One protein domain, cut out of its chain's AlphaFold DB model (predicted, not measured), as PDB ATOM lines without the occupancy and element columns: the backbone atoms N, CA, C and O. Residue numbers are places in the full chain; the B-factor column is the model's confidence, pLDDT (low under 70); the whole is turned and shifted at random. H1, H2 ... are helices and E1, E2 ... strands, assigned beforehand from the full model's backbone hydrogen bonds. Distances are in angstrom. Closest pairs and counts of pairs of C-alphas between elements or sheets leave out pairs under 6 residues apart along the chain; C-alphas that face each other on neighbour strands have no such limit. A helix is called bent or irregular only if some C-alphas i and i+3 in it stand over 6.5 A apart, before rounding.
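This is residues 19 to 99 of the 100 residues of an uncharacterized protein of Planctomycetes bacterium Pla163 (UniProt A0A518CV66). The main picture is a hairpin of two helices, H2 and H3, with a small hairpin of two strands, E1 and E2, beside H2, and a short helix, H1, at the far end beyond the strands. H1, the strand pair, H2 and H3 follow one another as a row along the longest axis, with H2 nearest to the mean of the C-alphas. The printed part has 81 residues with three named helices and two named strands, in the order H1, E1, E2, H2, H3; the sheet, of order E1 - E2, is antiparallel and the class is mostly helix. The whole is compact, with a radius of gyration of the C-alphas of 13.3 A and spans of 35 by 31 by 19 A.

H1, residues 19 to 26, has its closest pair to E1, residues 37 to 39, at the C-alphas of Leu 25 and Val 37, 7.7 A apart. E1 and E2, residues 45 to 48, form a hairpin, antiparallel at 167 degrees between their directions. N 38 and O 47 are within hydrogen-bond range at 2.8 A, as are N 46 and O 38 at 2.8 A. H1 and E2 are only just apart, at 8.0 A. H2, residues 62 to 75, has 6 pairs of C-alphas within 8 A of E2, the closest being Val 47 and Met 71 at 5.9 A. H3, residues 81 to 98, touches H2, with the C-alphas of Val 69 and Ala 88 closest at 6.1 A. H2 and H3 form a helical hairpin, with a shallow tilt of 29 degrees, opposite ways. H3 is apart from H1, E1 and E2. Every O i to N i+4 pair is within hydrogen-bond range in H1 and H2; in H3 it is 12 of 14.

H1 begins at C-alpha 19, at (143.312, 251.686, 154.884), and is 10.3 A long. E1 is 6.3 A and E2 7.3 A long. H2 measures 20.1 A from C-alpha 62, at (128.153, 242.553, 130.298), to C-alpha 75. H3, 26.0 A long, ends at C-alpha 98, at (120.021, 246.794, 136.981); it is only just irregular, with C-alphas 94 and 97 6.7 A apart.

The two C-alphas farthest apart are those of Thr 42 and Pro 97, at 38.3 A. The printed part has no cut. The link from E2 to H2, residues 49 to 61, is long, and in it residues 50 to 51 pair antiparallel with residues 54 to 55; the links E1 to E2 and H2 to H3 are tight, and H1 to E1 is short. The mean pLDDT of the printed part is 95.1, and no printed residue is under 70.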
ATOM      1  N   ALA A  19     142.788 250.829 155.945       93.81
ATOM      2  CA  ALA A  19     143.312 251.686 154.884       93.81
ATOM      3  C   ALA A  19     144.723 251.264 154.439       93.81
ATOM      4  O   ALA A  19     145.005 251.206 153.243       93.81
ATOM      5  N   GLU A  20     145.603 250.921 155.380       96.12
ATOM      6  CA  GLU A  20     146.974 250.490 155.108       96.12
ATOM      7  C   GLU A  20     147.006 249.142 154.385       96.12
ATOM      8  O   GLU A  20     147.755 248.978 153.418       96.12
ATOM      9  N   VAL A  21     146.166 248.189 154.799       94.81
ATOM     10  CA  VAL A  21     146.040 246.897 154.111       94.81
ATOM     11  C   VAL A  21     145.484 247.090 152.701       94.81
ATOM     12  O   VAL A  21     146.047 246.538 151.756       94.81
ATOM     13  N   ALA A  22     144.432 247.898 152.534       93.38
ATOM     14  CA  ALA A  22     143.867 248.190 151.218       93.38
ATOM     15  C   ALA A  22     144.892 248.867 150.298       93.38
ATOM     16  O   ALA A  22     145.044 248.451 149.152       93.38
ATOM     17  N   LYS A  23     145.657 249.845 150.805       93.62
ATOM     18  CA  LYS A  23     146.744 250.494 150.058       93.62
ATOM     19  C   LYS A  23     147.825 249.495 149.644       93.62
ATOM     20  O   LYS A  23     148.259 249.515 148.499       93.62
ATOM     21  N   ARG A  24     148.242 248.601 150.549       94.62
ATOM     22  CA  ARG A  24     149.247 247.569 150.251       94.62
ATOM     23  C   ARG A  24     148.789 246.612 149.148       94.62
ATOM     24  O   ARG A  24     149.600 246.252 148.307       94.62
ATOM     25  N   LEU A  25     147.521 246.195 149.166       94.88
ATOM     26  CA  LEU A  25     146.959 245.275 148.169       94.88
ATOM     27  C   LEU A  25     146.696 245.958 146.823       94.88
ATOM     28  O   LEU A  25     146.953 245.380 145.774       94.88
ATOM     29  N   ARG A  26     146.181 247.189 146.849       93.69
ATOM     30  CA  ARG A  26     145.820 247.931 145.638       93.69
ATOM     31  C   ARG A  26     147.040 248.515 144.922       93.69
ATOM     32  O   ARG A  26     147.020 248.630 143.696       93.69
ATOM     33  N   GLY A  27     148.094 248.851 145.667       92.06
ATOM     34  CA  GLY A  27     149.269 249.548 145.149       92.06
ATOM     35  C   GLY A  27     148.913 250.964 144.695       92.06
ATOM     36  O   GLY A  27     148.155 251.664 145.367       92.06
ATOM     37  N   ASP A  28     149.424 251.362 143.531       90.94
ATOM     38  CA  ASP A  28     149.183 252.688 142.945       90.94
ATOM     39  C   ASP A  28     147.891 252.763 142.109       90.94
ATOM     40  O   ASP A  28     147.588 253.800 141.514       90.94
ATOM     41  N   ARG A  29     147.112 251.671 142.037       91.69
ATOM     42  CA  ARG A  29     145.865 251.635 141.259       91.69
ATOM     43  C   ARG A  29     144.829 252.574 141.871       91.69
ATOM     44  O   ARG A  29     144.585 252.571 143.078       91.69
ATOM     45  N   THR A  30     144.181 253.354 141.015       83.44
ATOM     46  CA  THR A  30     143.161 254.338 141.395       83.44
ATOM     47  C   THR A  30     141.753 253.830 141.065       83.44
ATOM     48  O   THR A  30     141.582 252.767 140.471       83.44
ATOM     49  N   GLY A  31     140.719 254.550 141.511       85.88
ATOM     50  CA  GLY A  31     139.311 254.228 141.245       85.88
ATOM     51  C   GLY A  31     138.468 254.022 142.506       85.88
ATOM     52  O   GLY A  31     138.954 254.125 143.635       85.88
ATOM     53  N   GLY A  32     137.186 253.713 142.314       89.69
ATOM     54  CA  GLY A  32     136.207 253.609 143.399       89.69
ATOM     55  C   GLY A  32     136.325 252.347 144.259       89.69
ATOM     56  O   GLY A  32     137.091 251.435 143.943       89.69
ATOM     57  N   ILE A  33     135.531 252.321 145.332       89.88
ATOM     58  CA  ILE A  33     135.183 251.130 146.119       89.88
ATOM     59  C   ILE A  33     133.709 250.756 145.845       89.88
ATOM     60  O   ILE A  33     132.919 251.660 145.563       89.88
ATOM     61  N   PRO A  34     133.306 249.474 145.938       93.56
ATOM     62  CA  PRO A  34     134.115 248.318 146.338       93.56
ATOM     63  C   PRO A  34     135.197 247.962 145.306       93.56
ATOM     64  O   PRO A  34     134.998 248.125 144.109       93.56
ATOM     65  N   TRP A  35     136.351 247.498 145.784       96.19
ATOM     66  CA  TRP A  35     137.448 246.945 144.982       96.19
ATOM     67  C   TRP A  35     137.836 245.599 145.590       96.19
ATOM     68  O   TRP A  35     137.809 245.455 146.816       96.19
ATOM     69  N   SER A  36     138.159 244.611 144.762       96.81
ATOM     70  CA  SER A  36     138.487 243.266 145.226       96.81
ATOM     71  C   SER A  36     139.698 242.695 144.501       96.81
ATOM     72  O   SER A  36     140.030 243.071 143.379       96.81
ATOM     73  N   VAL A  37     140.372 241.768 145.172       97.62
ATOM     74  CA  VAL A  37     141.534 241.066 144.642       97.62
ATOM     75  C   VAL A  37     141.520 239.633 145.136       97.62
ATOM     76  O   VAL A  37     141.204 239.368 146.297       97.62
ATOM     77  N   VAL A  38     141.844 238.709 144.242       97.69
ATOM     78  CA  VAL A  38     142.120 237.318 144.582       97.69
ATOM     79  C   VAL A  38     143.626 237.169 144.717       97.69
ATOM     80  O   VAL A  38     144.373 237.560 143.816       97.69
ATOM     81  N   THR A  39     144.067 236.583 145.824       97.00
ATOM     82  CA  THR A  39     145.480 236.306 146.080       97.00
ATOM     83  C   THR A  39     145.747 234.812 146.196       97.00
ATOM     84  O   THR A  39     144.849 234.026 146.501       97.00
ATOM     85  N   ASP A  40     147.001 234.426 146.005       95.00
ATOM     86  CA  ASP A  40     147.503 233.123 146.417       95.00
ATOM     87  C   ASP A  40     147.671 233.038 147.951       95.00
ATOM     88  O   ASP A  40     147.407 233.992 148.694       95.00
ATOM     89  N   ALA A  41     148.131 231.881 148.434       92.38
ATOM     90  CA  ALA A  41     148.335 231.616 149.860       92.38
ATOM     91  C   ALA A  41     149.449 232.465 150.511       92.38
ATOM     92  O   ALA A  41     149.505 232.561 151.734       92.38
ATOM     93  N   THR A  42     150.332 233.074 149.717       93.12
ATOM     94  CA  THR A  42     151.398 233.979 150.178       93.12
ATOM     95  C   THR A  42     150.962 235.448 150.174       93.12
ATOM     96  O   THR A  42     151.679 236.311 150.682       93.12
ATOM     97  N   GLY A  43     149.769 235.740 149.644       90.81
ATOM     98  CA  GLY A  43     149.263 237.096 149.452       90.81
ATOM     99  C   GLY A  43     149.703 237.734 148.132       90.81
ATOM    100  O   GLY A  43     149.508 238.938 147.966       90.81
ATOM    101  N   GLY A  44     150.282 236.959 147.209       95.19
ATOM    102  CA  GLY A  44     150.562 237.392 145.842       95.19
ATOM    103  C   GLY A  44     149.268 237.538 145.045       95.19
ATOM    104  O   GLY A  44     148.381 236.695 145.136       95.19
ATOM    105  N   GLU A  45     149.125 238.624 144.291       96.50
ATOM    106  CA  GLU A  45     147.938 238.866 143.467       96.50
ATOM    107  C   GLU A  45     147.840 237.849 142.318       96.50
ATOM    108  O   GLU A  45     148.776 237.693 141.537       96.50
ATOM    109  N   LEU A  46     146.678 237.201 142.188       97.12
ATOM    110  CA  LEU A  46     146.321 236.384 141.024       97.12
ATOM    111  C   LEU A  46     145.512 237.196 140.007       97.12
ATOM    112  O   LEU A  46     145.733 237.089 138.801       97.12
ATOM    113  N   VAL A  47     144.549 237.987 140.492       97.69
ATOM    114  CA  VAL A  47     143.692 238.847 139.663       97.69
ATOM    115  C   VAL A  47     142.956 239.881 140.526       97.69
ATOM    116  O   VAL A  47     142.463 239.553 141.606       97.69
ATOM    117  N   ALA A  48     142.850 241.118 140.039       97.31
ATOM    118  CA  ALA A  48     142.108 242.211 140.670       97.31
ATOM    119  C   ALA A  48     140.804 242.548 139.926       97.31
ATOM    120  O   ALA A  48     140.606 242.171 138.771       97.31
ATOM    121  N   SER A  49     139.923 243.300 140.586       97.38
ATOM    122  CA  SER A  49     138.661 243.782 140.016       97.38
ATOM    123  C   SER A  49     138.834 244.888 138.978       97.38
ATOM    124  O   SER A  49     137.858 245.280 138.349       97.38
ATOM    125  N   ASP A  50     140.060 245.362 138.751       97.06
ATOM    126  CA  ASP A  50     140.392 246.216 137.614       97.06
ATOM    127  C   ASP A  50     140.404 245.384 136.324       97.06
ATOM    128  O   ASP A  50     141.355 244.654 136.039       97.06
ATOM    129  N   GLY A  51     139.313 245.481 135.565       93.81
ATOM    130  CA  GLY A  51     139.207 244.934 134.219       93.81
ATOM    131  C   GLY A  51     139.804 245.868 133.165       93.81
ATOM    132  O   GLY A  51     140.387 246.901 133.500       93.81
ATOM    133  N   PRO A  52     139.629 245.549 131.871       93.12
ATOM    134  CA  PRO A  52     140.133 246.376 130.770       93.12
ATOM    135  C   PRO A  52     139.671 247.841 130.815       93.12
ATOM    136  O   PRO A  52     140.375 248.722 130.332       93.12
ATOM    137  N   GLU A  53     138.505 248.097 131.413       91.56
ATOM    138  CA  GLU A  53     137.885 249.423 131.530       91.56
ATOM    139  C   GLU A  53     138.018 250.027 132.944       91.56
ATOM    140  O   GLU A  53     137.456 251.081 133.233       91.56
ATOM    141  N   GLY A  54     138.790 249.384 133.830       93.94
ATOM    142  CA  GLY A  54     138.966 249.778 135.227       93.94
ATOM    143  C   GLY A  54     138.162 248.920 136.206       93.94
ATOM    144  O   GLY A  54     137.703 247.825 135.877       93.94
ATOM    145  N   ASN A  55     138.046 249.396 137.446       96.75
ATOM    146  CA  ASN A  55     137.404 248.652 138.526       96.75
ATOM    147  C   ASN A  55     135.924 248.357 138.232       96.75
ATOM    148  O   ASN A  55     135.125 249.283 138.108       96.75
ATOM    149  N   ILE A  56     135.550 247.076 138.247       96.00
ATOM    150  CA  ILE A  56     134.179 246.613 137.973       96.00
ATOM    151  C   ILE A  56     133.194 246.828 139.130       96.00
ATOM    152  O   ILE A  56     132.000 246.591 138.966       96.00
ATOM    153  N   GLY A  57     133.672 247.226 140.316       93.62
ATOM    154  CA  GLY A  57     132.823 247.572 141.457       93.62
ATOM    155  C   GLY A  57     131.774 246.503 141.791       93.62
ATOM    156  O   GLY A  57     132.114 245.407 142.236       93.62
ATOM    157  N   CYS A  58     130.498 246.855 141.602       93.38
ATOM    158  CA  CYS A  58     129.381 245.913 141.609       93.38
ATOM    159  C   CYS A  58     129.010 245.596 140.149       93.38
ATOM    160  O   CYS A  58     128.402 246.457 139.512       93.38
ATOM    161  N   PRO A  59     129.367 244.413 139.612       95.31
ATOM    162  CA  PRO A  59     129.244 244.145 138.183       95.31
ATOM    163  C   PRO A  59     127.795 244.197 137.699       95.31
ATOM    164  O   PRO A  59     126.947 243.451 138.190       95.31
ATOM    165  N   VAL A  60     127.519 245.046 136.709       96.12
ATOM    166  CA  VAL A  60     126.198 245.169 136.077       96.12
ATOM    167  C   VAL A  60     126.306 245.052 134.563       96.12
ATOM    168  O   VAL A  60     125.521 244.327 133.948       96.12
ATOM    169  N   SER A  61     127.263 245.731 133.933       95.75
ATOM    170  CA  SER A  61     127.443 245.656 132.483       95.75
ATOM    171  C   SER A  61     127.898 244.250 132.052       95.75
ATOM    172  O   SER A  61     128.494 243.517 132.850       95.75
ATOM    173  N   PRO A  62     127.655 243.836 130.794       95.75
ATOM    174  CA  PRO A  62     128.153 242.553 130.298       95.75
ATOM    175  C   PRO A  62     129.676 242.398 130.436       95.75
ATOM    176  O   PRO A  62     130.149 241.317 130.780       95.75
ATOM    177  N   ALA A  63     130.438 243.477 130.217       96.00
ATOM    178  CA  ALA A  63     131.895 243.474 130.341       96.00
ATOM    179  C   ALA A  63     132.350 243.305 131.800       96.00
ATOM    180  O   ALA A  63     133.235 242.496 132.081       96.00
ATOM    181  N   GLU A  64     131.702 243.999 132.739       96.94
ATOM    182  CA  GLU A  64     131.973 243.856 134.173       96.94
ATOM    183  C   GLU A  64     131.646 242.441 134.660       96.94
ATOM    184  O   GLU A  64     132.441 241.823 135.373       96.94
ATOM    185  N   CYS A  65     130.496 241.897 134.245       97.38
ATOM    186  CA  CYS A  65     130.085 240.542 134.610       97.38
ATOM    187  C   CYS A  65     131.067 239.500 134.059       97.38
ATOM    188  O   CYS A  65     131.479 238.593 134.783       97.38
ATOM    189  N   ALA A  66     131.490 239.650 132.800       97.62
ATOM    190  CA  ALA A  66     132.480 238.772 132.187       97.62
ATOM    191  C   ALA A  66     133.827 238.826 132.922       97.62
ATOM    192  O   ALA A  66     134.432 237.780 133.168       97.62
ATOM    193  N   TRP A  67     134.278 240.018 133.329       98.25
ATOM    194  CA  TRP A  67     135.513 240.157 134.096       98.25
ATOM    195  C   TRP A  67     135.415 239.498 135.473       98.25
ATOM    196  O   TRP A  67     136.328 238.776 135.866       98.25
ATOM    197  N   PHE A  68     134.291 239.649 136.180       97.88
ATOM    198  CA  PHE A  68     134.083 238.956 137.453       97.88
ATOM    199  C   PHE A  68     134.169 237.429 137.304       97.88
ATOM    200  O   PHE A  68     134.822 236.757 138.103       97.88
ATOM    201  N   VAL A  69     133.551 236.866 136.260       97.81
ATOM    202  CA  VAL A  69     133.620 235.421 135.982       97.81
ATOM    203  C   VAL A  69     135.056 234.987 135.673       97.81
ATOM    204  O   VAL A  69     135.499 233.943 136.156       97.81
ATOM    205  N   GLU A  70     135.817 235.800 134.938       98.06
ATOM    206  CA  GLU A  70     137.241 235.559 134.691       98.06
ATOM    207  C   GLU A  70     138.064 235.603 135.989       98.06
ATOM    208  O   GLU A  70     138.938 234.756 136.188       98.06
ATOM    209  N   MET A  71     137.754 236.516 136.918       98.00
ATOM    210  CA  MET A  71     138.401 236.540 138.232       98.00
ATOM    211  C   MET A  71     138.170 235.233 138.999       98.00
ATOM    212  O   MET A  71     139.114 234.643 139.528       98.00
ATOM    213  N   VAL A  72     136.921 234.753 139.026       97.19
ATOM    214  CA  VAL A  72     136.566 233.474 139.660       97.19
ATOM    215  C   VAL A  72     137.311 232.323 138.992       97.19
ATOM    216  O   VAL A  72     137.862 231.474 139.686       97.19
ATOM    217  N   ARG A  73     137.381 232.304 137.658       97.00
ATOM    218  CA  ARG A  73     138.093 231.266 136.908       97.00
ATOM    219  C   ARG A  73     139.590 231.240 137.223       97.00
ATOM    220  O   ARG A  73     140.135 230.157 137.405       97.00
ATOM    221  N   ARG A  74     140.254 232.397 137.287       96.69
ATOM    222  CA  ARG A  74     141.696 232.487 137.596       96.69
ATOM    223  C   ARG A  74     142.020 232.134 139.042       96.69
ATOM    224  O   ARG A  74     143.105 231.638 139.315       96.69
ATOM    225  N   GLY A  75     141.096 232.417 139.956       95.38
ATOM    226  CA  GLY A  75     141.247 232.107 141.374       95.38
ATOM    227  C   GLY A  75     140.836 230.688 141.771       95.38
ATOM    228  O   GLY A  75     141.212 230.222 142.844       95.38
ATOM    229  N   ALA A  76     140.042 230.013 140.939       95.06
ATOM    230  CA  ALA A  76     139.546 228.674 141.216       95.06
ATOM    231  C   ALA A  76     140.679 227.639 141.209       95.06
ATOM    232  O   ALA A  76     141.551 227.645 140.343       95.06
ATOM    233  N   GLN A  77     140.618 226.703 142.155       92.62
ATOM    234  CA  GLN A  77     141.524 225.551 142.237       92.62
ATOM    235  C   GLN A  77     140.774 224.218 142.122       92.62
ATOM    236  O   GLN A  77     141.307 223.247 141.594       92.62
ATOM    237  N   ARG A  78     139.537 224.159 142.623       93.56
ATOM    238  CA  ARG A  78     138.668 222.978 142.697       93.56
ATOM    239  C   ARG A  78     137.254 223.230 142.177       93.56
ATOM    240  O   ARG A  78     136.483 222.279 142.091       93.56
ATOM    241  N   LEU A  79     136.866 224.475 141.892       93.44
ATOM    242  CA  LEU A  79     135.606 224.753 141.207       93.44
ATOM    243  C   LEU A  79     135.674 224.205 139.785       93.44
ATOM    244  O   LEU A  79     136.624 224.449 139.043       93.44
ATOM    245  N   GLU A  80     134.627 223.484 139.409       94.06
ATOM    246  CA  GLU A  80     134.486 222.930 138.071       94.06
ATOM    247  C   GLU A  80     133.836 223.945 137.121       94.06
ATOM    248  O   GLU A  80     133.251 224.950 137.536       94.06
ATOM    249  N   ALA A  81     133.875 223.655 135.819       93.50
ATOM    250  CA  ALA A  81     133.225 224.489 134.810       93.50
ATOM    251  C   ALA A  81     131.717 224.682 135.080       93.50
ATOM    252  O   ALA A  81     131.178 225.755 134.824       93.50
ATOM    253  N   THR A  82     131.049 223.671 135.639       95.44
ATOM    254  CA  THR A  82     129.632 223.714 136.034       95.44
ATOM    255  C   THR A  82     129.379 224.671 137.202       95.44
ATOM    256  O   THR A  82     128.388 225.403 137.189       95.44
ATOM    257  N   ASP A  83     130.284 224.732 138.184       95.38
ATOM    258  CA  ASP A  83     130.208 225.695 139.286       95.38
ATOM    259  C   ASP A  83     130.393 227.131 138.787       95.38
ATOM    260  O   ASP A  83     129.640 228.022 139.183       95.38
ATOM    261  N   ILE A  84     131.367 227.356 137.900       96.00
ATOM    262  CA  ILE A  84     131.626 228.677 137.310       96.00
ATOM    263  C   ILE A  84     130.437 229.120 136.449       96.00
ATOM    264  O   ILE A  84     129.999 230.263 136.557       96.00
ATOM    265  N   ALA A  85     129.865 228.216 135.646       97.00
ATOM    266  CA  ALA A  85     128.680 228.502 134.840       97.00
ATOM    267  C   ALA A  85     127.468 228.881 135.704       97.00
ATOM    268  O   ALA A  85     126.740 229.813 135.366       97.00
ATOM    269  N   ARG A  86     127.275 228.210 136.846       97.31
ATOM    270  CA  ARG A  86     126.221 228.563 137.805       97.31
ATOM    271  C   ARG A  86     126.434 229.954 138.403       97.31
ATOM    272  O   ARG A  86     125.491 230.735 138.428       97.31
ATOM    273  N   ILE A  87     127.659 230.288 138.813       96.25
ATOM    274  CA  ILE A  87     127.994 231.632 139.321       96.25
ATOM    275  C   ILE A  87     127.728 232.700 138.252       96.25
ATOM    276  O   ILE A  87     127.159 233.744 138.557       96.25
ATOM    277  N   ALA A  88     128.104 232.437 136.997       97.44
ATOM    278  CA  ALA A  88     127.846 233.352 135.889       97.44
ATOM    279  C   ALA A  88     126.339 233.568 135.660       97.44
ATOM    280  O   ALA A  88     125.912 234.701 135.451       97.44
ATOM    281  N   ALA A  89     125.533 232.506 135.742       97.69
ATOM    282  CA  ALA A  89     124.081 232.594 135.606       97.69
ATOM    283  C   ALA A  89     123.427 233.379 136.756       97.69
ATOM    284  O   ALA A  89     122.595 234.244 136.497       97.69
ATOM    285  N   GLU A  90     123.828 233.122 138.007       97.62
ATOM    286  CA  GLU A  90     123.341 233.853 139.188       97.62
ATOM    287  C   GLU A  90     123.711 235.346 139.117       97.62
ATOM    288  O   GLU A  90     122.889 236.215 139.419       97.62
ATOM    289  N   LEU A  91     124.930 235.664 138.662       96.81
ATOM    290  CA  LEU A  91     125.358 237.047 138.450       96.81
ATOM    291  C   LEU A  91     124.537 237.733 137.354       96.81
ATOM    292  O   LEU A  91     124.085 238.858 137.544       96.81
ATOM    293  N   GLU A  92     124.324 237.066 136.222       96.75
ATOM    294  CA  GLU A  92     123.513 237.592 135.122       96.75
ATOM    295  C   GLU A  92     122.063 237.842 135.557       96.75
ATOM    296  O   GLU A  92     121.487 238.884 135.240       96.75
ATOM    297  N   GLU A  93     121.477 236.921 136.324       97.38
ATOM    298  CA  GLU A  93     120.137 237.077 136.885       97.38
ATOM    299  C   GLU A  93     120.034 238.319 137.780       97.38
ATOM    300  O   GLU A  93     119.058 239.066 137.669       97.38
ATOM    301  N   HIS A  94     121.054 238.567 138.608       96.12
ATOM    302  CA  HIS A  94     121.141 239.750 139.463       96.12
ATOM    303  C   HIS A  94     121.376 241.048 138.674       96.12
ATOM    304  O   HIS A  94     120.742 242.067 138.951       96.12
ATOM    305  N   ALA A  95     122.279 241.020 137.693       96.69
ATOM    306  CA  ALA A  95     122.712 242.194 136.941       96.69
ATOM    307  C   ALA A  95     121.658 242.679 135.938       96.69
ATOM    308  O   ALA A  95     121.473 243.881 135.756       96.69
ATOM    309  N   ARG A  96     120.939 241.754 135.292       95.50
ATOM    310  CA  ARG A  96     119.947 242.048 134.250       95.50
ATOM    311  C   ARG A  96     118.927 243.140 134.618       95.50
ATOM    312  O   ARG A  96     118.778 244.048 133.806       95.50
ATOM    313  N   PRO A  97     118.237 243.120 135.779       96.12
ATOM    314  CA  PRO A  97     117.290 244.181 136.139       96.12
ATOM    315  C   PRO A  97     117.950 245.535 136.454       96.12
ATOM    316  O   PRO A  97     117.248 246.539 136.538       96.12
ATOM    317  N   LEU A  98     119.271 245.576 136.658       95.25
ATOM    318  CA  LEU A  98     120.021 246.794 136.981       95.25
ATOM    319  C   LEU A  98     120.590 247.494 135.738       95.25
ATOM    320  O   LEU A  98     121.011 248.650 135.828       95.25
ATOM    321  N   ARG A  99     120.609 246.816 134.583       91.31
ATOM    322  CA  ARG A  99     121.041 247.399 133.309       91.31
ATOM    323  C   ARG A  99     120.003 248.421 132.849       91.31
ATOM    324  O   ARG A  99     118.822 248.100 132.742       91.31
TER     325      ARG A  99